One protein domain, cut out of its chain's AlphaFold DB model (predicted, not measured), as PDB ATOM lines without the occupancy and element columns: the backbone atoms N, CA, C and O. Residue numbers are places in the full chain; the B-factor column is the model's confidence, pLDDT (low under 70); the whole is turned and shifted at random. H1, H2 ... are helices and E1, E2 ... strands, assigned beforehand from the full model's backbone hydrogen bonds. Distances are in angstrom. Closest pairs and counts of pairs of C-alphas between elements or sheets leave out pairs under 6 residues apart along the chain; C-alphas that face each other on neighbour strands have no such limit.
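AT A GLANCE: This is residues 4 to 117 of the 117 residues of an uncharacterized protein of Halobacteriales archaeon QH_7_66_36 (UniProt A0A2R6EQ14). A twisted four-stranded antiparallel sheet, E1 to E4, forms the middle layer, with the long helix H2 packed on one face and the shorter H1 on the opposite face, over the edge strand E1. The last helix, H3, sits away from this three-layer body at one end of the long axis. The printed part has 114 residues, with three named helices and four named strands in the order H1 E1 E2 E3 E4 H2 H3; the sheet's order is E1 - E2 - E3 - E4 and the class is mixed, helices and strands. The whole is compact, with a radius of gyration of the C-alphas of 14.1 A, and spans 43 by 29 by 23 A.

IN THESE COORDINATES: Begin with the sheet: find C-alpha 27 at (-38.036, 52.152, 47.362), where E1, residues 27 to 35, sets out on its 22.8 A. E2 is residues 42 to 50, 21.4 A; E3 is residues 57 to 64, 21.5 A; E4 is residues 68 to 76, 23.6 A. Look for a bend of 60 degrees at residue 32 in E1 and one of 69 degrees at residue 45 in E2. H1 is residues 13 to 21, from C-alpha 13 at (-26.785, 59.476, 42.358), 12.6 A long. H2 is residues 81 to 98, 25.6 A, and H3 is residues 108 to 116, 12.2 A, ending at C-alpha 116 at (-18.624, 51.737, 26.767).

HOW THE PARTS SIT: The strands form a meander, each the antiparallel neighbour of the one before, in three hairpins, and the sheet is twisted, with C-alphas up to 4.4 A off its best plane. Between E1 and E2 find N 29 and O 48 within hydrogen-bond range at 2.9 A; between E2 and E3, N 63 and O 45 at 2.7 A; between E3 and E4, N 64 and O 68 at 2.8 A. Residues 11 to 12 add a short antiparallel pairing with residues 43 to 44 of E2. H2 is on the sheet; its closest C-alphas to E1 are Ser 89 and Ala 31, 5.1 A, and to E3 Ala 88 and Gly 60, 5.5 A. H1 is on the opposite face at a height of 7.0 A over the sheet, along the strands at 4 degrees to E1 on the local plane; its closest C-alphas to E1 are Asn 20 and Val 28, 5.4 A. H3 is not on the sheet and is apart from H1 and H2. In H1, H2 and H3 every O i to N i+4 pair is within hydrogen-bond range.

THE WHOLE: The C-alphas farthest apart, those of Asp 79 and Gly 117, are 43.7 A apart. The printed part has no cut, and no link is long. Mean pLDDT of the printed part is 86.8; look to residues 36 to 39 for the values under 70.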
ATOM      1  N   SER A   4     -31.280  43.953  31.838       76.88
ATOM      2  CA  SER A   4     -31.130  44.595  30.524       76.88
ATOM      3  C   SER A   4     -31.879  45.923  30.356       76.88
ATOM      4  O   SER A   4     -31.724  46.581  29.335       76.88
ATOM      5  N   SER A   5     -32.735  46.302  31.312       80.94
ATOM      6  CA  SER A   5     -33.393  47.617  31.335       80.94
ATOM      7  C   SER A   5     -32.638  48.675  32.144       80.94
ATOM      8  O   SER A   5     -33.094  49.816  32.209       80.94
ATOM      9  N   LEU A   6     -31.543  48.284  32.797       87.62
ATOM     10  CA  LEU A   6     -30.619  49.181  33.476       87.62
ATOM     11  C   LEU A   6     -29.653  49.788  32.446       87.62
ATOM     12  O   LEU A   6     -29.434  49.166  31.401       87.62
ATOM     13  N   PRO A   7     -29.108  50.989  32.704       88.88
ATOM     14  CA  PRO A   7     -28.080  51.567  31.844       88.88
ATOM     15  C   PRO A   7     -26.885  50.620  31.741       88.88
ATOM     16  O   PRO A   7     -26.612  49.860  32.655       88.88
ATOM     17  N   ASP A   8     -26.124  50.687  30.667       89.31
ATOM     18  CA  ASP A   8     -24.875  49.944  30.481       89.31
ATOM     19  C   ASP A   8     -23.709  50.490  31.320       89.31
ATOM     20  O   ASP A   8     -22.572  50.136  31.080       89.31
ATOM     21  N   ARG A   9     -23.981  51.317  32.333       89.62
ATOM     22  CA  ARG A   9     -23.007  51.940  33.237       89.62
ATOM     23  C   ARG A   9     -23.544  51.985  34.674       89.62
ATOM     24  O   ARG A   9     -24.759  51.845  34.859       89.62
ATOM     25  N   PRO A  10     -22.702  52.257  35.691       90.94
ATOM     26  CA  PRO A  10     -23.182  52.604  37.025       90.94
ATOM     27  C   PRO A  10     -24.170  53.777  36.982       90.94
ATOM     28  O   PRO A  10     -24.058  54.680  36.143       90.94
ATOM     29  N   PHE A  11     -25.128  53.781  37.908       90.88
ATOM     30  CA  PHE A  11     -26.041  54.909  38.054       90.88
ATOM     31  C   PHE A  11     -25.297  56.138  38.551       90.88
ATOM     32  O   PHE A  11     -24.394  56.035  39.372       90.88
ATOM     33  N   GLU A  12     -25.745  57.315  38.153       90.00
ATOM     34  CA  GLU A  12     -25.448  58.527  38.895       90.00
ATOM     35  C   GLU A  12     -26.407  58.648  40.086       90.00
ATOM     36  O   GLU A  12     -27.565  58.226  40.043       90.00
ATOM     37  N   LEU A  13     -25.952  59.270  41.172       88.38
ATOM     38  CA  LEU A  13     -26.785  59.476  42.358       88.38
ATOM     39  C   LEU A  13     -28.059  60.282  42.041       88.38
ATOM     40  O   LEU A  13     -29.081  60.083  42.696       88.38
ATOM     41  N   GLY A  14     -28.002  61.182  41.052       88.00
ATOM     42  CA  GLY A  14     -29.169  61.899  40.529       88.00
ATOM     43  C   GLY A  14     -30.180  60.956  39.877       88.00
ATOM     44  O   GLY A  14     -31.332  60.920  40.303       88.00
ATOM     45  N   GLU A  15     -29.722  60.111  38.951       90.69
ATOM     46  CA  GLU A  15     -30.565  59.134  38.247       90.69
ATOM     47  C   GLU A  15     -31.228  58.147  39.212       90.69
ATOM     48  O   GLU A  15     -32.390  57.781  39.045       90.69
ATOM     49  N   LEU A  16     -30.514  57.735  40.263       90.19
ATOM     50  CA  LEU A  16     -31.062  56.845  41.283       90.19
ATOM     51  C   LEU A  16     -32.217  57.498  42.063       90.19
ATOM     52  O   LEU A  16     -33.194  56.833  42.418       90.19
ATOM     53  N   ARG A  17     -32.119  58.807  42.332       88.12
ATOM     54  CA  ARG A  17     -33.196  59.575  42.977       88.12
ATOM     55  C   ARG A  17     -34.401  59.685  42.055       88.12
ATOM     56  O   ARG A  17     -35.500  59.352  42.485       88.12
ATOM     57  N   GLU A  18     -34.180  60.025  40.788       90.69
ATOM     58  CA  GLU A  18     -35.243  60.070  39.781       90.69
ATOM     59  C   GLU A  18     -35.931  58.705  39.630       90.69
ATOM     60  O   GLU A  18     -37.157  58.617  39.543       90.69
ATOM     61  N   LEU A  19     -35.161  57.612  39.674       89.44
ATOM     62  CA  LEU A  19     -35.691  56.252  39.647       89.44
ATOM     63  C   LEU A  19     -36.601  55.968  40.847       89.44
ATOM     64  O   LEU A  19     -37.665  55.367  40.679       89.44
ATOM     65  N   ASN A  20     -36.212  56.414  42.042       88.12
ATOM     66  CA  ASN A  20     -37.031  56.301  43.246       88.12
ATOM     67  C   ASN A  20     -38.316  57.144  43.142       88.12
ATOM     68  O   ASN A  20     -39.396  56.685  43.505       88.12
ATOM     69  N   GLU A  21     -38.216  58.356  42.597       89.06
ATOM     70  CA  GLU A  21     -39.339  59.284  42.422       89.06
ATOM     71  C   GLU A  21     -40.297  58.870  41.294       89.06
ATOM     72  O   GLU A  21     -41.473  59.234  41.316       89.06
ATOM     73  N   SER A  22     -39.840  58.046  40.345       86.75
ATOM     74  CA  SER A  22     -40.659  57.541  39.234       86.75
ATOM     75  C   SER A  22     -41.855  56.683  39.673       86.75
ATOM     76  O   SER A  22     -42.744  56.401  38.868       86.75
ATOM     77  N   GLY A  23     -41.864  56.202  40.923       82.06
ATOM     78  CA  GLY A  23     -42.886  55.293  41.451       82.06
ATOM     79  C   GLY A  23     -42.832  53.874  40.869       82.06
ATOM     80  O   GLY A  23     -43.673  53.039  41.203       82.06
ATOM     81  N   ARG A  24     -41.843  53.565  40.015       85.00
ATOM     82  CA  ARG A  24     -41.614  52.215  39.469       85.00
ATOM     83  C   ARG A  24     -41.170  51.221  40.544       85.00
ATOM     84  O   ARG A  24     -41.422  50.021  40.423       85.00
ATOM     85  N   PHE A  25     -40.512  51.725  41.578       87.00
ATOM     86  CA  PHE A  25     -40.076  50.976  42.745       87.00
ATOM     87  C   PHE A  25     -40.804  51.498  43.976       87.00
ATOM     88  O   PHE A  25     -41.142  52.675  44.059       87.00
ATOM     89  N   ARG A  26     -41.033  50.610  44.943       87.38
ATOM     90  CA  ARG A  26     -41.515  51.002  46.269       87.38
ATOM     91  C   ARG A  26     -40.453  51.818  47.005       87.38
ATOM     92  O   ARG A  26     -40.800  52.733  47.743       87.38
ATOM     93  N   ALA A  27     -39.188  51.443  46.833       88.69
ATOM     94  CA  ALA A  27     -38.036  52.152  47.362       88.69
ATOM     95  C   ALA A  27     -36.769  51.759  46.589       88.69
ATOM     96  O   ALA A  27     -36.663  50.637  46.083       88.69
ATOM     97  N   VAL A  28     -35.807  52.673  46.541       91.50
ATOM     98  CA  VAL A  28     -34.470  52.466  45.985       91.50
ATOM     99  C   VAL A  28     -33.444  52.970  46.992       91.50
ATOM    100  O   VAL A  28     -33.562  54.092  47.487       91.50
ATOM    101  N   PHE A  29     -32.434  52.156  47.288       91.31
ATOM    102  CA  PHE A  29     -31.380  52.493  48.242       91.31
ATOM    103  C   PHE A  29     -30.003  52.370  47.584       91.31
ATOM    104  O   PHE A  29     -29.702  51.326  46.998       91.31
ATOM    105  N   PRO A  30     -29.143  53.396  47.661       91.25
ATOM    106  CA  PRO A  30     -27.745  53.246  47.284       91.25
ATOM    107  C   PRO A  30     -27.026  52.382  48.331       91.25
ATOM    108  O   PRO A  30     -27.094  52.674  49.524       91.25
ATOM    109  N   ALA A  31     -26.335  51.332  47.887       87.06
ATOM    110  CA  ALA A  31     -25.546  50.446  48.749       87.06
ATOM    111  C   ALA A  31     -24.035  50.732  48.663       87.06
ATOM    112  O   ALA A  31     -23.311  50.473  49.622       87.06
ATOM    113  N   GLY A  32     -23.580  51.333  47.560       81.25
ATOM    114  CA  GLY A  32     -22.234  51.884  47.395       81.25
ATOM    115  C   GLY A  32     -22.306  53.207  46.641       81.25
ATOM    116  O   GLY A  32     -23.031  53.303  45.654       81.25
ATOM    117  N   VAL A  33     -21.603  54.233  47.125       84.31
ATOM    118  CA  VAL A  33     -21.513  55.548  46.477       84.31
ATOM    119  C   VAL A  33     -20.046  55.922  46.383       84.31
ATOM    120  O   VAL A  33     -19.353  55.920  47.398       84.31
ATOM    121  N   PHE A  34     -19.604  56.270  45.184       81.12
ATOM    122  CA  PHE A  34     -18.221  56.613  44.892       81.12
ATOM    123  C   PHE A  34     -18.166  57.997  44.256       81.12
ATOM    124  O   PHE A  34     -19.022  58.358  43.442       81.12
ATOM    125  N   ASP A  35     -17.179  58.790  44.661       76.50
ATOM    126  CA  ASP A  35     -16.879  60.045  43.986       76.50
ATOM    127  C   ASP A  35     -16.199  59.716  42.657       76.50
ATOM    128  O   ASP A  35     -15.218  58.977  42.614       76.50
ATOM    129  N   PHE A  36     -16.754  60.234  41.565       69.19
ATOM    130  CA  PHE A  36     -16.175  60.055  40.246       69.19
ATOM    131  C   PHE A  36     -15.153  61.159  40.010       69.19
ATOM    132  O   PHE A  36     -15.508  62.321  39.787       69.19
ATOM    133  N   GLU A  37     -13.874  60.815  40.126       64.12
ATOM    134  CA  GLU A  37     -12.798  61.794  40.028       64.12
ATOM    135  C   GLU A  37     -12.781  62.434  38.625       64.12
ATOM    136  O   GLU A  37     -12.827  61.751  37.604       64.12
ATOM    137  N   GLY A  38     -12.790  63.771  38.565       61.84
ATOM    138  CA  GLY A  38     -12.922  64.524  37.309       61.84
ATOM    139  C   GLY A  38     -14.348  64.974  36.955       61.84
ATOM    140  O   GLY A  38     -14.528  65.642  35.936       61.84
ATOM    141  N   SER A  39     -15.345  64.688  37.799       65.19
ATOM    142  CA  SER A  39     -16.717  65.202  37.684       65.19
ATOM    143  C   SER A  39     -17.293  65.587  39.051       65.19
ATOM    144  O   SER A  39     -16.818  65.151  40.093       65.19
ATOM    145  N   GLU A  40     -18.358  66.389  39.056       70.25
ATOM    146  CA  GLU A  40     -19.194  66.587  40.251       70.25
ATOM    147  C   GLU A  40     -20.184  65.420  40.467       70.25
ATOM    148  O   GLU A  40     -20.917  65.388  41.458       70.25
ATOM    149  N   ALA A  41     -20.226  64.458  39.538       74.88
ATOM    150  CA  ALA A  41     -21.099  63.295  39.601       74.88
ATOM    151  C   ALA A  41     -20.637  62.282  40.663       74.88
ATOM    152  O   ALA A  41     -19.450  62.007  40.833       74.88
ATOM    153  N   LYS A  42     -21.606  61.677  41.354       85.56
ATOM    154  CA  LYS A  42     -21.380  60.542  42.258       85.56
ATOM    155  C   LYS A  42     -21.952  59.293  41.617       85.56
ATOM    156  O   LYS A  42     -23.135  59.297  41.272       85.56
ATOM    157  N   LEU A  43     -21.147  58.246  41.494       88.69
ATOM    158  CA  LEU A  43     -21.583  56.974  40.935       88.69
ATOM    159  C   LEU A  43     -22.125  56.053  42.025       88.69
ATOM    160  O   LEU A  43     -21.628  56.014  43.150       88.69
ATOM    161  N   VAL A  44     -23.160  55.306  41.667       90.81
ATOM    162  CA  VAL A  44     -23.853  54.312  42.480       90.81
ATOM    163  C   VAL A  44     -23.781  52.975  41.734       90.81
ATOM    164  O   VAL A  44     -24.699  52.619  40.992       90.81
ATOM    165  N   PRO A  45     -22.675  52.233  41.890       89.94
ATOM    166  CA  PRO A  45     -22.464  50.926  41.266       89.94
ATOM    167  C   PRO A  45     -23.265  49.819  41.951       89.94
ATOM    168  O   PRO A  45     -23.430  48.751  41.388       89.94
ATOM    169  N   ALA A  46     -23.757  50.043  43.168       93.00
ATOM    170  CA  ALA A  46     -24.496  49.049  43.928       93.00
ATOM    171  C   ALA A  46     -25.759  49.675  44.510       93.00
ATOM    172  O   ALA A  46     -25.700  50.697  45.201       93.00
ATOM    173  N   THR A  47     -26.909  49.061  44.248       94.69
ATOM    174  CA  THR A  47     -28.201  49.548  44.732       94.69
ATOM    175  C   THR A  47     -29.149  48.411  45.094       94.69
ATOM    176  O   THR A  47     -29.177  47.359  44.457       94.69
ATOM    177  N   VAL A  48     -29.952  48.642  46.130       95.62
ATOM    178  CA  VAL A  48     -31.082  47.792  46.494       95.62
ATOM    179  C   VAL A  48     -32.358  48.380  45.904       95.62
ATOM    180  O   VAL A  48     -32.708  49.534  46.151       95.62
ATOM    181  N   LEU A  49     -33.080  47.557  45.152       94.25
ATOM    182  CA  LEU A  49     -34.344  47.889  44.511       94.25
ATOM    183  C   LEU A  49     -35.471  47.107  45.177       94.25
ATOM    184  O   LEU A  49     -35.453  45.874  45.188       94.25
ATOM    185  N   VAL A  50     -36.479  47.810  45.691       93.44
ATOM    186  CA  VAL A  50     -37.679  47.196  46.267       93.44
ATOM    187  C   VAL A  50     -38.819  47.325  45.268       93.44
ATOM    188  O   VAL A  50     -39.303  48.425  44.998       93.44
ATOM    189  N   THR A  51     -39.260  46.213  44.687       90.69
ATOM    190  CA  THR A  51     -40.358  46.236  43.710       90.69
ATOM    191  C   THR A  51     -41.724  46.268  44.408       90.69
ATOM    192  O   THR A  51     -41.890  45.632  45.450       90.69
ATOM    193  N   PRO A  52     -42.717  46.994  43.861       86.50
ATOM    194  CA  PRO A  52     -44.069  47.031  44.413       86.50
ATOM    195  C   PRO A  52     -44.860  45.745  44.098       86.50
ATOM    196  O   PRO A  52     -44.474  44.977  43.216       86.50
ATOM    197  N   GLY A  53     -46.002  45.569  44.773       83.94
ATOM    198  CA  GLY A  53     -46.961  44.476  44.545       83.94
ATOM    199  C   GLY A  53     -46.834  43.301  45.521       83.94
ATOM    200  O   GLY A  53     -45.890  43.245  46.306       83.94
ATOM    201  N   ASP A  54     -47.795  42.374  45.458       80.25
ATOM    202  CA  ASP A  54     -47.842  41.162  46.295       80.25
ATOM    203  C   ASP A  54     -46.670  40.201  46.021       80.25
ATOM    204  O   ASP A  54     -46.191  39.531  46.929       80.25
ATOM    205  N   ASP A  55     -46.136  40.206  44.795       86.69
ATOM    206  CA  ASP A  55     -44.901  39.504  44.405       86.69
ATOM    207  C   ASP A  55     -43.656  40.411  44.502       86.69
ATOM    208  O   ASP A  55     -42.676  40.254  43.761       86.69
ATOM    209  N   GLY A  56     -43.711  41.419  45.378       89.38
ATOM    210  CA  GLY A  56     -42.622  42.355  45.626       89.38
ATOM    211  C   GLY A  56     -41.328  41.637  46.012       89.38
ATOM    212  O   GLY A  56     -41.337  40.596  46.670       89.38
ATOM    213  N   ARG A  57     -40.187  42.191  45.602       94.56
ATOM    214  CA  ARG A  57     -38.861  41.659  45.930       94.56
ATOM    215  C   ARG A  57     -37.925  42.767  46.374       94.56
ATOM    216  O   ARG A  57     -37.985  43.872  45.838       94.56
ATOM    217  N   VAL A  58     -37.034  42.427  47.295       95.44
ATOM    218  CA  VAL A  58     -35.841  43.204  47.630       95.44
ATOM    219  C   VAL A  58     -34.700  42.627  46.803       95.44
ATOM    220  O   VAL A  58     -34.363  41.450  46.925       95.44
ATOM    221  N   VAL A  59     -34.161  43.422  45.881       95.31
ATOM    222  CA  VAL A  59     -33.165  42.971  44.903       95.31
ATOM    223  C   VAL A  59     -31.914  43.822  45.030       95.31
ATOM    224  O   VAL A  59     -31.966  45.013  44.737       95.31
ATOM    225  N   GLY A  60     -30.796  43.216  45.421       95.75
ATOM    226  CA  GLY A  60     -29.490  43.854  45.340       95.75
ATOM    227  C   GLY A  60     -28.896  43.680  43.946       95.75
ATOM    228  O   GLY A  60     -28.742  42.549  43.475       95.75
ATOM    229  N   VAL A  61     -28.573  44.788  43.282       95.38
ATOM    230  CA  VAL A  61     -27.874  44.793  41.991       95.38
ATOM    231  C   VAL A  61     -26.556  45.549  42.098       95.38
ATOM    232  O   VAL A  61     -26.489  46.597  42.742       95.38
ATOM    233  N   GLY A  62     -25.524  44.988  41.478       93.94
ATOM    234  CA  GLY A  62     -24.175  45.536  41.411       93.94
ATOM    235  C   GLY A  62     -23.728  45.673  39.959       93.94
ATOM    236  O   GLY A  62     -24.119  44.856  39.129       93.94
ATOM    237  N   TYR A  63     -22.964  46.712  39.644       92.25
ATOM    238  CA  TYR A  63     -22.347  46.918  38.342       92.25
ATOM    239  C   TYR A  63     -20.918  46.379  38.370       92.25
ATOM    240  O   TYR A  63     -20.054  46.927  39.059       92.25
ATOM    241  N   ASP A  64     -20.698  45.298  37.637       90.31
ATOM    242  CA  ASP A  64     -19.388  44.720  37.369       90.31
ATOM    243  C   ASP A  64     -18.813  45.313  36.079       90.31
ATOM    244  O   ASP A  64     -19.551  45.585  35.130       90.31
ATOM    245  N   PHE A  65     -17.501  45.535  36.041       86.00
ATOM    246  CA  PHE A  65     -16.866  46.133  34.869       86.00
ATOM    247  C   PHE A  65     -16.856  45.193  33.656       86.00
ATOM    248  O   PHE A  65     -16.859  45.681  32.539       86.00
ATOM    249  N   ASP A  66     -16.848  43.872  33.828       85.94
ATOM    250  CA  ASP A  66     -16.794  42.919  32.714       85.94
ATOM    251  C   ASP A  66     -18.190  42.357  32.362       85.94
ATOM    252  O   ASP A  66     -18.511  42.179  31.184       85.94
ATOM    253  N   ASP A  67     -19.041  42.124  33.364       88.62
ATOM    254  CA  ASP A  67     -20.373  41.516  33.245       88.62
ATOM    255  C   ASP A  67     -21.534  42.536  33.250       88.62
ATOM    256  O   ASP A  67     -22.694  42.175  33.004       88.62
ATOM    257  N   GLY A  68     -21.262  43.816  33.522       90.44
ATOM    258  CA  GLY A  68     -22.276  44.862  33.649       90.44
ATOM    259  C   GLY A  68     -23.166  44.668  34.882       90.44
ATOM    260  O   GLY A  68     -22.713  44.269  35.954       90.44
ATOM    261  N   TRP A  69     -24.466  44.959  34.773       93.12
ATOM    262  CA  TRP A  69     -25.375  44.787  35.913       93.12
ATOM    263  C   TRP A  69     -25.635  43.319  36.237       93.12
ATOM    264  O   TRP A  69     -26.335  42.612  35.506       93.12
ATOM    265  N   VAL A  70     -25.199  42.911  37.424       93.50
ATOM    266  CA  VAL A  70     -25.448  41.597  38.005       93.50
ATOM    267  C   VAL A  70     -26.419  41.686  39.177       93.50
ATOM    268  O   VAL A  70     -26.523  42.687  39.889       93.50
ATOM    269  N   ARG A  71     -27.171  40.607  39.394       95.19
ATOM    270  CA  ARG A  71     -28.028  40.452  40.572       95.19
ATOM    271  C   ARG A  71     -27.254  39.693  41.641       95.19
ATOM    272  O   ARG A  71     -26.996  38.508  41.468       95.19
ATOM    273  N   VAL A  72     -26.967  40.370  42.746       94.69
ATOM    274  CA  VAL A  72     -26.219  39.822  43.887       94.69
ATOM    275  C   VAL A  72     -27.156  39.116  44.861       94.69
ATOM    276  O   VAL A  72     -26.866  38.022  45.334       94.69
ATOM    277  N   SER A  73     -28.328  39.700  45.117       94.88
ATOM    278  CA  SER A  73     -29.338  39.128  46.009       94.88
ATOM    279  C   SER A  73     -30.745  39.345  45.465       94.88
ATOM    280  O   SER A  73     -31.010  40.278  44.698       94.88
ATOM    281  N   SER A  74     -31.678  38.460  45.821       94.81
ATOM    282  CA  SER A  74     -33.086  38.659  45.494       94.81
ATOM    283  C   SER A  74     -34.005  37.852  46.388       94.81
ATOM    284  O   SER A  74     -34.253  36.680  46.119       94.81
ATOM    285  N   GLU A  75     -34.617  38.532  47.344       94.50
ATOM    286  CA  GLU A  75     -35.530  37.931  48.311       94.50
ATOM    287  C   GLU A  75     -36.960  38.454  48.094       94.50
ATOM    288  O   GLU A  75     -37.139  39.599  47.662       94.50
ATOM    289  N   PRO A  76     -38.003  37.641  48.343       93.38
ATOM    290  CA  PRO A  76     -39.372  38.139  48.435       93.38
ATOM    291  C   PRO A  76     -39.498  39.205  49.530       93.38
ATOM    292  O   PRO A  76     -38.873  39.091  50.584       93.38
ATOM    293  N   VAL A  77     -40.324  40.226  49.298       92.88
ATOM    294  CA  VAL A  77     -40.660  41.227  50.319       92.88
ATOM    295  C   VAL A  77     -41.388  40.538  51.473       92.88
ATOM    296  O   VAL A  77     -42.414  39.894  51.266       92.88
ATOM    297  N   GLY A  78     -40.838  40.673  52.677       88.81
ATOM    298  CA  GLY A  78     -41.439  40.217  53.928       88.81
ATOM    299  C   GLY A  78     -42.035  41.371  54.732       88.81
ATOM    300  O   GLY A  78     -42.083  42.515  54.274       88.81
ATOM    301  N   ASP A  79     -42.461  41.073  55.957       86.75
ATOM    302  CA  ASP A  79     -42.984  42.079  56.889       86.75
ATOM    303  C   ASP A  79     -41.892  43.066  57.357       86.75
ATOM    304  O   ASP A  79     -42.163  44.249  57.575       86.75
ATOM    305  N   GLU A  80     -40.636  42.612  57.427       90.75
ATOM    306  CA  GLU A  80     -39.474  43.365  57.925       90.75
ATOM    307  C   GLU A  80     -38.585  43.877  56.779       90.75
ATOM    308  O   GLU A  80     -37.403  43.564  56.655       90.75
ATOM    309  N   ILE A  81     -39.164  44.702  55.902       90.06
ATOM    310  CA  ILE A  81     -38.486  45.214  54.692       90.06
ATOM    311  C   ILE A  81     -37.184  45.941  55.016       90.06
ATOM    312  O   ILE A  81     -36.234  45.866  54.243       90.06
ATOM    313  N   GLN A  82     -37.141  46.662  56.135       91.25
ATOM    314  CA  GLN A  82     -35.946  47.396  56.526       91.25
ATOM    315  C   GLN A  82     -34.765  46.443  56.763       91.25
ATOM    316  O   GLN A  82     -33.709  46.647  56.172       91.25
ATOM    317  N   GLU A  83     -34.968  45.362  57.519       94.25
ATOM    318  CA  GLU A  83     -33.926  44.359  57.764       94.25
ATOM    319  C   GLU A  83     -33.508  43.652  56.470       94.25
ATOM    320  O   GLU A  83     -32.324  43.416  56.238       94.25
ATOM    321  N   GLN A  84     -34.462  43.380  55.574       94.81
ATOM    322  CA  GLN A  84     -34.160  42.809  54.259       94.81
ATOM    323  C   GLN A  84     -33.306  43.748  53.395       94.81
ATOM    324  O   GLN A  84     -32.411  43.294  52.681       94.81
ATOM    325  N   VAL A  85     -33.573  45.056  53.440       94.19
ATOM    326  CA  VAL A  85     -32.780  46.070  52.731       94.19
ATOM    327  C   VAL A  85     -31.378  46.179  53.324       94.19
ATOM    328  O   VAL A  85     -30.416  46.285  52.564       94.19
ATOM    329  N   GLU A  86     -31.245  46.132  54.649       94.31
ATOM    330  CA  GLU A  86     -29.946  46.141  55.329       94.31
ATOM    331  C   GLU A  86     -29.125  44.902  54.944       94.31
ATOM    332  O   GLU A  86     -28.011  45.046  54.444       94.31
ATOM    333  N   ALA A  87     -29.719  43.707  55.009       94.88
ATOM    334  CA  ALA A  87     -29.070  42.463  54.594       94.88
ATOM    335  C   ALA A  87     -28.657  42.473  53.111       94.88
ATOM    336  O   ALA A  87     -27.553  42.054  52.761       94.88
ATOM    337  N   ALA A  88     -29.517  42.982  52.222       95.38
ATOM    338  CA  ALA A  88     -29.179  43.132  50.808       95.38
ATOM    339  C   ALA A  88     -28.050  44.154  50.587       95.38
ATOM    340  O   ALA A  88     -27.227  43.963  49.693       95.38
ATOM    341  N   SER A  89     -27.999  45.217  51.393       93.38
ATOM    342  CA  SER A  89     -26.940  46.227  51.330       93.38
ATOM    343  C   SER A  89     -25.602  45.670  51.811       93.38
ATOM    344  O   SER A  89     -24.586  45.931  51.178       93.38
ATOM    345  N   ASP A  90     -25.592  44.873  52.879       93.81
ATOM    346  CA  ASP A  90     -24.375  44.222  53.373       93.81
ATOM    347  C   ASP A  90     -23.838  43.194  52.377       93.81
ATOM    348  O   ASP A  90     -22.645  43.200  52.075       93.81
ATOM    349  N   ALA A  91     -24.718  42.394  51.764       94.50
ATOM    350  CA  ALA A  91     -24.333  41.487  50.684       94.50
ATOM    351  C   ALA A  91     -23.739  42.237  49.479       94.50
ATOM    352  O   ALA A  91     -22.776  41.778  48.870       94.50
ATOM    353  N   LEU A  92     -24.291  43.407  49.134       93.94
ATOM    354  CA  LEU A  92     -23.736  44.251  48.078       93.94
ATOM    355  C   LEU A  92     -22.378  44.841  48.454       93.94
ATOM    356  O   LEU A  92     -21.526  44.928  47.582       93.94
ATOM    357  N   ARG A  93     -22.159  45.233  49.712       89.19
ATOM    358  CA  ARG A  93     -20.852  45.732  50.172       89.19
ATOM    359  C   ARG A  93     -19.781  44.652  50.065       89.19
ATOM    360  O   ARG A  93     -18.744  44.914  49.470       89.19
ATOM    361  N   GLU A  94     -20.065  43.447  50.557       91.06
ATOM    362  CA  GLU A  94     -19.154  42.301  50.434       91.06
ATOM    363  C   GLU A  94     -18.876  41.969  48.960       91.06
ATOM    364  O   GLU A  94     -17.729  41.765  48.562       91.06
ATOM    365  N   TRP A  95     -19.919  41.973  48.124       93.31
ATOM    366  CA  TRP A  95     -19.772  41.740  46.691       93.31
ATOM    367  C   TRP A  95     -18.908  42.810  46.018       93.31
ATOM    368  O   TRP A  95     -18.004  42.465  45.262       93.31
ATOM    369  N   VAL A  96     -19.152  44.090  46.313       88.38
ATOM    370  CA  VAL A  96     -18.366  45.221  45.806       88.38
ATOM    371  C   VAL A  96     -16.893  45.011  46.166       88.38
ATOM    372  O   VAL A  96     -16.058  44.994  45.270       88.38
ATOM    373  N   GLU A  97     -16.565  44.749  47.435       86.00
ATOM    374  CA  GLU A  97     -15.183  44.500  47.888       86.00
ATOM    375  C   GLU A  97     -14.492  43.325  47.179       86.00
ATOM    376  O   GLU A  97     -13.273  43.344  47.004       86.00
ATOM    377  N   ALA A  98     -15.252  42.310  46.765       87.94
ATOM    378  CA  ALA A  98     -14.735  41.137  46.064       87.94
ATOM    379  C   ALA A  98     -14.612  41.318  44.538       87.94
ATOM    380  O   ALA A  98     -14.033  40.454  43.873       87.94
ATOM    381  N   THR A  99     -15.164  42.398  43.987       85.75
ATOM    382  CA  THR A  99     -15.333  42.603  42.543       85.75
ATOM    383  C   THR A  99     -14.348  43.636  41.995       85.75
ATOM    384  O   THR A  99     -13.870  44.507  42.723       85.75
ATOM    385  N   ASP A 100     -14.031  43.544  40.703       77.31
ATOM    386  CA  ASP A 100     -13.184  44.515  40.017       77.31
ATOM    387  C   ASP A 100     -13.926  45.850  39.818       77.31
ATOM    388  O   ASP A 100     -14.878  45.968  39.045       77.31
ATOM    389  N   GLN A 101     -13.483  46.872  40.550       76.81
ATOM    390  CA  GLN A 101     -14.077  48.208  40.567       76.81
ATOM    391  C   GLN A 101     -13.213  49.227  39.817       76.81
ATOM    392  O   GLN A 101     -13.076  50.358  40.271       76.81
ATOM    393  N   ARG A 102     -12.629  48.865  38.668       78.94
ATOM    394  CA  ARG A 102     -11.849  49.782  37.801       78.94
ATOM    395  C   ARG A 102     -12.494  51.161  37.579       78.94
ATOM    396  O   ARG A 102     -11.801  52.165  37.452       78.94
ATOM    397  N   TRP A 103     -13.824  51.248  37.581       76.50
ATOM    398  CA  TRP A 103     -14.573  52.510  37.482       76.50
ATOM    399  C   TRP A 103     -14.445  53.436  38.720       76.50
ATOM    400  O   TRP A 103     -14.792  54.610  38.624       76.50
ATOM    401  N   ALA A 104     -13.960  52.940  39.863       74.31
ATOM    402  CA  ALA A 104     -13.715  53.684  41.108       74.31
ATOM    403  C   ALA A 104     -12.267  54.192  41.256       74.31
ATOM    404  O   ALA A 104     -11.961  54.893  42.221       74.31
ATOM    405  N   GLU A 105     -11.362  53.799  40.357       78.69
ATOM    406  CA  GLU A 105      -9.951  54.196  40.388       78.69
ATOM    407  C   GLU A 105      -9.750  55.644  39.884       78.69
ATOM    408  O   GLU A 105     -10.648  56.195  39.243       78.69
ATOM    409  N   PRO A 106      -8.578  56.279  40.112       72.25
ATOM    410  CA  PRO A 106      -8.319  57.661  39.676       72.25
ATOM    411  C   PRO A 106      -8.516  57.900  38.168       72.25
ATOM    412  O   PRO A 106      -8.986  58.958  37.762       72.25
ATOM    413  N   ASP A 107      -8.214  56.899  37.334       72.75
ATOM    414  CA  ASP A 107      -8.443  56.932  35.881       72.75
ATOM    415  C   ASP A 107      -9.793  56.306  35.473       72.75
ATOM    416  O   ASP A 107     -10.049  56.057  34.290       72.75
ATOM    417  N   GLY A 108     -10.679  56.054  36.440       73.81
ATOM    418  CA  GLY A 108     -11.922  55.304  36.272       73.81
ATOM    419  C   GLY A 108     -12.871  55.904  35.239       73.81
ATOM    420  O   GLY A 108     -13.598  55.167  34.578       73.81
ATOM    421  N   ALA A 109     -12.821  57.222  35.019       74.25
ATOM    422  CA  ALA A 109     -13.595  57.879  33.969       74.25
ATOM    423  C   ALA A 109     -13.146  57.503  32.559       74.25
ATOM    424  O   ALA A 109     -13.978  57.248  31.689       74.25
ATOM    425  N   THR A 110     -11.835  57.431  32.353       77.62
ATOM    426  CA  THR A 110     -11.246  56.975  31.094       77.62
ATOM    427  C   THR A 110     -11.513  55.488  30.909       77.62
ATOM    428  O   THR A 110     -11.970  55.089  29.847       77.62
ATOM    429  N   ALA A 111     -11.330  54.683  31.963       80.06
ATOM    430  CA  ALA A 111     -11.606  53.252  31.916       80.06
ATOM    431  C   ALA A 111     -13.076  52.965  31.570       80.06
ATOM    432  O   ALA A 111     -13.356  52.158  30.686       80.06
ATOM    433  N   LEU A 112     -14.023  53.653  32.218       80.50
ATOM    434  CA  LEU A 112     -15.447  53.505  31.926       80.50
ATOM    435  C   LEU A 112     -15.781  53.978  30.505       80.50
ATOM    436  O   LEU A 112     -16.531  53.306  29.810       80.50
ATOM    437  N   ALA A 113     -15.214  55.095  30.040       81.75
ATOM    438  CA  ALA A 113     -15.423  55.562  28.669       81.75
ATOM    439  C   ALA A 113     -14.893  54.566  27.621       81.75
ATOM    440  O   ALA A 113     -15.581  54.307  26.637       81.75
ATOM    441  N   ASP A 114     -13.716  53.978  27.857       83.00
ATOM    442  CA  ASP A 114     -13.128  52.943  27.000       83.00
ATOM    443  C   ASP A 114     -13.942  51.642  27.018       83.00
ATOM    444  O   ASP A 114     -13.978  50.920  26.026       83.00
ATOM    445  N   HIS A 115     -14.600  51.328  28.135       82.19
ATOM    446  CA  HIS A 115     -15.447  50.142  28.259       82.19
ATOM    447  C   HIS A 115     -16.773  50.263  27.496       82.19
ATOM    448  O   HIS A 115     -17.287  49.263  26.997       82.19
ATOM    449  N   LEU A 116     -17.324  51.475  27.399       81.94
ATOM    450  CA  LEU A 116     -18.624  51.737  26.767       81.94
ATOM    451  C   LEU A 116     -18.534  52.083  25.267       81.94
ATOM    452  O   LEU A 116     -19.574  52.181  24.611       81.94
ATOM    453  N   GLY A 117     -17.329  52.334  24.738       73.56
ATOM    454  CA  GLY A 117     -17.070  52.779  23.356       73.56
ATOM    455  C   GLY A 117     -16.764  51.658  22.369       73.56
ATOM    456  O   GLY A 117     -17.163  51.814  21.188       73.56
TER     457      GLY A 117